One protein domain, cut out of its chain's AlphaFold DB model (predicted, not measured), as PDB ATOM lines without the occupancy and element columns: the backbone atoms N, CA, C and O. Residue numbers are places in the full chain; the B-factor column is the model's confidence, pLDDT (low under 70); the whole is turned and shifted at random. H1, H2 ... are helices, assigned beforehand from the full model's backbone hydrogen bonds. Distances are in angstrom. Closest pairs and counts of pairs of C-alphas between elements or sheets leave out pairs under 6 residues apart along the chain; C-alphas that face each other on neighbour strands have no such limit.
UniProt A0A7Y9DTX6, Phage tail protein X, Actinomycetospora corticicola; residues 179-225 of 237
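Overview. This is residues 179 to 225 of the 237 residues of the protein "Phage tail protein X" of Actinomycetospora corticicola (UniProt A0A7Y9DTX6). Three helices stand in a loose triangle with few contacts between them: H1 is the longest, H3 runs nearly alongside it the same way, and H2 slants the opposite way at a steep angle to H1. H2 and H3 do not meet, and the link of residues 209 to 215 crosses the gap between them. The printed part has 47 residues with three named helices, in the order H1, H2, H3, and no named strand; the class is all helix. The whole is compact, with a radius of gyration of the C-alphas of 9.6 A, and spans 26 by 18 by 16 A.

Along the chain. Find C-alpha 179 at (40.230, -16.439, 38.875); from there H1, residues 179 to 192, runs 20.0 A to C-alpha 192 at (42.913, -29.534, 24.014). Look next at residues 199 to 208 for H2, 14.2 A long. H3, residues 216 to 224, is 12.4 A long and ends at C-alpha 224 at (34.526, -33.666, 37.260).

Arrangement. Start from H1. H1 and H3 only just touch, with 3 pairs of C-alphas within 8 A, and H1 does so with residues 183 to 186 alone. Their closest C-alphas are those of Leu 183 and Ala 218, 6.1 A apart. They run the same way at a shallow tilt of 17 degrees. H1 and H2 are close but not clearly touching; their closest C-alphas, of Phe 182 and Leu 206, are 7.3 A apart. They run opposite ways at a steep tilt of 46 degrees. H2 and H3 are apart. In H1, H2 and H3 every O i to N i+4 pair is within hydrogen-bond range.

Size, cuts and confidence. The two C-alphas farthest apart are those of Glu 194 and Glu 212, at 26.2 A. The printed part has no cut, and the links H1 to H2 and H2 to H3 are short. The mean pLDDT of the printed part is 84.9; look at residues 224 to 225 for the values under 70.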
ATOM      1  N   ALA A 179      40.920 -15.161  38.740       81.69
ATOM      2  CA  ALA A 179      40.230 -16.439  38.875       81.69
ATOM      3  C   ALA A 179      39.402 -16.761  37.623       81.69
ATOM      4  O   ALA A 179      39.456 -17.886  37.129       81.69
ATOM      5  N   THR A 180      38.691 -15.777  37.071       83.44
ATOM      6  CA  THR A 180      37.936 -15.927  35.819       83.44
ATOM      7  C   THR A 180      38.854 -16.197  34.619       83.44
ATOM      8  O   THR A 180      38.559 -17.082  33.814       83.44
ATOM      9  N   GLU A 181      39.983 -15.495  34.491       83.62
ATOM     10  CA  GLU A 181      40.949 -15.745  33.408       83.62
ATOM     11  C   GLU A 181      41.619 -17.114  33.539       83.62
ATOM     12  O   GLU A 181      41.694 -17.865  32.563       83.62
ATOM     13  N   PHE A 182      42.027 -17.477  34.758       87.81
ATOM     14  CA  PHE A 182      42.538 -18.808  35.056       87.81
ATOM     15  C   PHE A 182      41.525 -19.889  34.665       87.81
ATOM     16  O   PHE A 182      41.897 -20.878  34.040       87.81
ATOM     17  N   LEU A 183      40.241 -19.702  34.985       88.19
ATOM     18  CA  LEU A 183      39.177 -20.636  34.616       88.19
ATOM     19  C   LEU A 183      39.024 -20.775  33.101       88.19
ATOM     20  O   LEU A 183      38.912 -21.897  32.610       88.19
ATOM     21  N   ALA A 184      39.061 -19.668  32.358       86.44
ATOM     22  CA  ALA A 184      38.999 -19.695  30.900       86.44
ATOM     23  C   ALA A 184      40.216 -20.416  30.289       86.44
ATOM     24  O   ALA A 184      40.063 -21.221  29.366       86.44
ATOM     25  N   HIS A 185      41.421 -20.183  30.824       88.44
ATOM     26  CA  HIS A 185      42.626 -20.894  30.390       88.44
ATOM     27  C   HIS A 185      42.548 -22.383  30.742       88.44
ATOM     28  O   HIS A 185      42.824 -23.232  29.896       88.44
ATOM     29  N   LEU A 186      42.104 -22.722  31.952       89.06
ATOM     30  CA  LEU A 186      41.922 -24.103  32.380       89.06
ATOM     31  C   LEU A 186      40.920 -24.842  31.484       89.06
ATOM     32  O   LEU A 186      41.187 -25.971  31.081       89.06
ATOM     33  N   GLU A 187      39.799 -24.214  31.122       88.38
ATOM     34  CA  GLU A 187      38.837 -24.784  30.170       88.38
ATOM     35  C   GLU A 187      39.463 -25.023  28.794       88.38
ATOM     36  O   GLU A 187      39.241 -26.076  28.194       88.38
ATOM     37  N   HIS A 188      40.280 -24.088  28.309       88.31
ATOM     38  CA  HIS A 188      40.994 -24.264  27.052       88.31
ATOM     39  C   HIS A 188      41.968 -25.451  27.117       88.31
ATOM     40  O   HIS A 188      41.904 -26.332  26.258       88.31
ATOM     41  N   VAL A 189      42.783 -25.547  28.172       87.50
ATOM     42  CA  VAL A 189      43.718 -26.664  28.397       87.50
ATOM     43  C   VAL A 189      42.979 -28.001  28.457       87.50
ATOM     44  O   VAL A 189      43.355 -28.941  27.760       87.50
ATOM     45  N   LEU A 190      41.891 -28.080  29.228       87.50
ATOM     46  CA  LEU A 190      41.061 -29.284  29.340       87.50
ATOM     47  C   LEU A 190      40.368 -29.657  28.019       87.50
ATOM     48  O   LEU A 190      40.046 -30.824  27.810       87.50
ATOM     49  N   SER A 191      40.131 -28.689  27.130       87.19
ATOM     50  CA  SER A 191      39.551 -28.940  25.806       87.19
ATOM     51  C   SER A 191      40.565 -29.471  24.787       87.19
ATOM     52  O   SER A 191      40.179 -30.204  23.876       87.19
ATOM     53  N   GLU A 192      41.845 -29.112  24.928       87.81
ATOM     54  CA  GLU A 192      42.913 -29.534  24.014       87.81
ATOM     55  C   GLU A 192      43.602 -30.831  24.451       87.81
ATOM     56  O   GLU A 192      44.101 -31.580  23.607       87.81
ATOM     57  N   GLN A 193      43.633 -31.113  25.754       81.81
ATOM     58  CA  GLN A 193      44.328 -32.269  26.308       81.81
ATOM     59  C   GLN A 193      43.365 -33.422  26.618       81.81
ATOM     60  O   GLN A 193      42.329 -33.251  27.252       81.81
ATOM     61  N   GLU A 194      43.738 -34.641  26.216       78.75
ATOM     62  CA  GLU A 194      42.977 -35.857  26.557       78.75
ATOM     63  C   GLU A 194      43.069 -36.210  28.053       78.75
ATOM     64  O   GLU A 194      42.215 -36.925  28.581       78.75
ATOM     65  N   THR A 195      44.102 -35.712  28.736       81.88
ATOM     66  CA  THR A 195      44.339 -35.896  30.169       81.88
ATOM     67  C   THR A 195      44.317 -34.556  30.893       81.88
ATOM     68  O   THR A 195      44.860 -33.590  30.362       81.88
ATOM     69  N   PRO A 196      43.739 -34.484  32.105       81.94
ATOM     70  CA  PRO A 196      43.751 -33.260  32.893       81.94
ATOM     71  C   PRO A 196      45.187 -32.876  33.293       81.94
ATOM     72  O   PRO A 196      46.022 -33.774  33.469       81.94
ATOM     73  N   PRO A 197      45.469 -31.572  33.470       86.31
ATOM     74  CA  PRO A 197      46.777 -31.101  33.905       86.31
ATOM     75  C   PRO A 197      47.134 -31.670  35.283       86.31
ATOM     76  O   PRO A 197      46.279 -31.862  36.153       86.31
ATOM     77  N   THR A 198      48.414 -31.962  35.470       89.38
ATOM     78  CA  THR A 198      48.977 -32.452  36.731       89.38
ATOM     79  C   THR A 198      48.962 -31.371  37.812       89.38
ATOM     80  O   THR A 198      48.894 -30.179  37.517       89.38
ATOM     81  N   ASP A 199      49.084 -31.767  39.083       87.88
ATOM     82  CA  ASP A 199      49.149 -30.809  40.200       87.88
ATOM     83  C   ASP A 199      50.345 -29.836  40.068       87.88
ATOM     84  O   ASP A 199      50.258 -28.689  40.503       87.88
ATOM     85  N   GLU A 200      51.445 -30.265  39.435       90.62
ATOM     86  CA  GLU A 200      52.591 -29.396  39.137       90.62
ATOM     87  C   GLU A 200      52.234 -28.349  38.073       90.62
ATOM     88  O   GLU A 200      52.464 -27.162  38.288       90.62
ATOM     89  N   GLU A 201      51.616 -28.757  36.961       90.38
ATOM     90  CA  GLU A 201      51.163 -27.846  35.897       90.38
ATOM     91  C   GLU A 201      50.097 -26.865  36.394       90.38
ATOM     92  O   GLU A 201      50.146 -25.684  36.061       90.38
ATOM     93  N   ILE A 202      49.176 -27.321  37.248       90.50
ATOM     94  CA  ILE A 202      48.203 -26.450  37.916       90.50
ATOM     95  C   ILE A 202      48.925 -25.427  38.797       90.50
ATOM     96  O   ILE A 202      48.571 -24.254  38.765       90.50
ATOM     97  N   GLY A 203      49.949 -25.838  39.551       87.69
ATOM     98  CA  GLY A 203      50.763 -24.919  40.347       87.69
ATOM     99  C   GLY A 203      51.460 -23.850  39.498       87.69
ATOM    100  O   GLY A 203      51.486 -22.683  39.887       87.69
ATOM    101  N   TRP A 204      51.972 -24.222  38.321       90.44
ATOM    102  CA  TRP A 204      52.541 -23.274  37.357       90.44
ATOM    103  C   TRP A 204      51.497 -22.300  36.809       90.44
ATOM    104  O   TRP A 204      51.751 -21.098  36.793       90.44
ATOM    105  N   LEU A 205      50.321 -22.797  36.417       87.25
ATOM    106  CA  LEU A 205      49.222 -21.959  35.936       87.25
ATOM    107  C   LEU A 205      48.744 -20.997  37.031       87.25
ATOM    108  O   LEU A 205      48.600 -19.810  36.781       87.25
ATOM    109  N   LEU A 206      48.558 -21.461  38.267       86.75
ATOM    110  CA  LEU A 206      48.168 -20.594  39.382       86.75
ATOM    111  C   LEU A 206      49.184 -19.467  39.607       86.75
ATOM    112  O   LEU A 206      48.789 -18.309  39.724       86.75
ATOM    113  N   ALA A 207      50.482 -19.780  39.574       84.25
ATOM    114  CA  ALA A 207      51.535 -18.775  39.690       84.25
ATOM    115  C   ALA A 207      51.534 -17.767  38.524       84.25
ATOM    116  O   ALA A 207      51.793 -16.587  38.754       84.25
ATOM    117  N   GLU A 208      51.223 -18.204  37.299       82.00
ATOM    118  CA  GLU A 208      51.104 -17.337  36.116       82.00
ATOM    119  C   GLU A 208      49.984 -16.297  36.272       82.00
ATOM    120  O   GLU A 208      50.177 -15.134  35.923       82.00
ATOM    121  N   TYR A 209      48.859 -16.687  36.874       81.44
ATOM    122  CA  TYR A 209      47.727 -15.796  37.157       81.44
ATOM    123  C   TYR A 209      47.800 -15.121  38.538       81.44
ATOM    124  O   TYR A 209      46.858 -14.442  38.939       81.44
ATOM    125  N   GLY A 210      48.898 -15.294  39.285       79.38
ATOM    126  CA  GLY A 210      49.071 -14.700  40.617       79.38
ATOM    127  C   GLY A 210      48.132 -15.259  41.695       79.38
ATOM    128  O   GLY A 210      47.888 -14.593  42.699       79.38
ATOM    129  N   LEU A 211      47.598 -16.465  41.503       82.06
ATOM    130  CA  LEU A 211      46.706 -17.141  42.441       82.06
ATOM    131  C   LEU A 211      47.514 -18.015  43.410       82.06
ATOM    132  O   LEU A 211      48.298 -18.867  42.997       82.06
ATOM    133  N   GLU A 212      47.307 -17.828  44.713       84.69
ATOM    134  CA  GLU A 212      47.939 -18.671  45.743       84.69
ATOM    135  C   GLU A 212      47.221 -20.017  45.912       84.69
ATOM    136  O   GLU A 212      47.837 -21.020  46.279       84.69
ATOM    137  N   GLU A 213      45.919 -20.051  45.624       86.88
ATOM    138  CA  GLU A 213      45.068 -21.224  45.787       86.88
ATOM    139  C   GLU A 213      44.176 -21.434  44.561       86.88
ATOM    140  O   GLU A 213      43.783 -20.492  43.873       86.88
ATOM    141  N   LEU A 214      43.840 -22.700  44.302       88.31
ATOM    142  CA  LEU A 214      42.947 -23.081  43.214       88.31
ATOM    143  C   LEU A 214      41.528 -22.547  43.482       88.31
ATOM    144  O   LEU A 214      40.956 -22.929  44.511       88.31
ATOM    145  N   PRO A 215      40.928 -21.763  42.563       88.81
ATOM    146  CA  PRO A 215      39.542 -21.322  42.690       88.81
ATOM    147  C   PRO A 215      38.583 -22.506  42.862       88.81
ATOM    148  O   PRO A 215      38.763 -23.555  42.237       88.81
ATOM    149  N   ASP A 216      37.542 -22.348  43.681       86.38
ATOM    150  CA  ASP A 216      36.598 -23.436  43.985       86.38
ATOM    151  C   ASP A 216      35.957 -24.018  42.712       86.38
ATOM    152  O   ASP A 216      35.922 -25.233  42.526       86.38
ATOM    153  N   GLU A 217      35.566 -23.157  41.773       84.94
ATOM    154  CA  GLU A 217      34.996 -23.562  40.481       84.94
ATOM    155  C   GLU A 217      35.987 -24.319  39.581       84.94
ATOM    156  O   GLU A 217      35.585 -25.129  38.742       84.94
ATOM    157  N   ALA A 218      37.289 -24.064  39.725       86.19
ATOM    158  CA  ALA A 218      38.319 -24.801  39.000       86.19
ATOM    159  C   ALA A 218      38.521 -26.188  39.607       86.19
ATOM    160  O   ALA A 218      38.710 -27.168  38.881       86.19
ATOM    161  N   ARG A 219      38.435 -26.276  40.940       86.12
ATOM    162  CA  ARG A 219      38.491 -27.535  41.684       86.12
ATOM    163  C   ARG A 219      37.363 -28.467  41.257       86.12
ATOM    164  O   ARG A 219      37.634 -29.605  40.890       86.12
ATOM    165  N   GLU A 220      36.135 -27.957  41.196       85.19
ATOM    166  CA  GLU A 220      34.971 -28.724  40.738       85.19
ATOM    167  C   GLU A 220      35.136 -29.245  39.299       85.19
ATOM    168  O   GLU A 220      34.827 -30.405  39.018       85.19
ATOM    169  N   ARG A 221      35.673 -28.427  38.381       83.56
ATOM    170  CA  ARG A 221      35.921 -28.844  36.988       83.56
ATOM    171  C   ARG A 221      36.966 -29.955  36.884       83.56
ATOM    172  O   ARG A 221      36.766 -30.915  36.140       83.56
ATOM    173  N   LEU A 222      38.057 -29.851  37.639       83.88
ATOM    174  CA  LEU A 222      39.121 -30.857  37.657       83.88
ATOM    175  C   LEU A 222      38.676 -32.170  38.314       83.88
ATOM    176  O   LEU A 222      39.063 -33.243  37.858       83.88
ATOM    177  N   GLU A 223      37.838 -32.098  39.349       80.81
ATOM    178  CA  GLU A 223      37.229 -33.270  39.993       80.81
ATOM    179  C   GLU A 223      36.167 -33.943  39.104       80.81
ATOM    180  O   GLU A 223      35.990 -35.161  39.160       80.81
ATOM    181  N   GLY A 224      35.497 -33.173  38.240       68.81
ATOM    182  CA  GLY A 224      34.526 -33.666  37.260       68.81
ATOM    183  C   GLY A 224      35.132 -34.395  36.051       68.81
ATOM    184  O   GLY A 224      34.404 -35.106  35.352       68.81
ATOM    185  N   HIS A 225      36.442 -34.268  35.798       61.25
ATOM    186  CA  HIS A 225      37.124 -34.979  34.713       61.25
ATOM    187  C   HIS A 225      37.522 -36.407  35.143       61.25
ATOM    188  O   HIS A 225      38.246 -36.598  36.126       61.25
TER     189      HIS A 225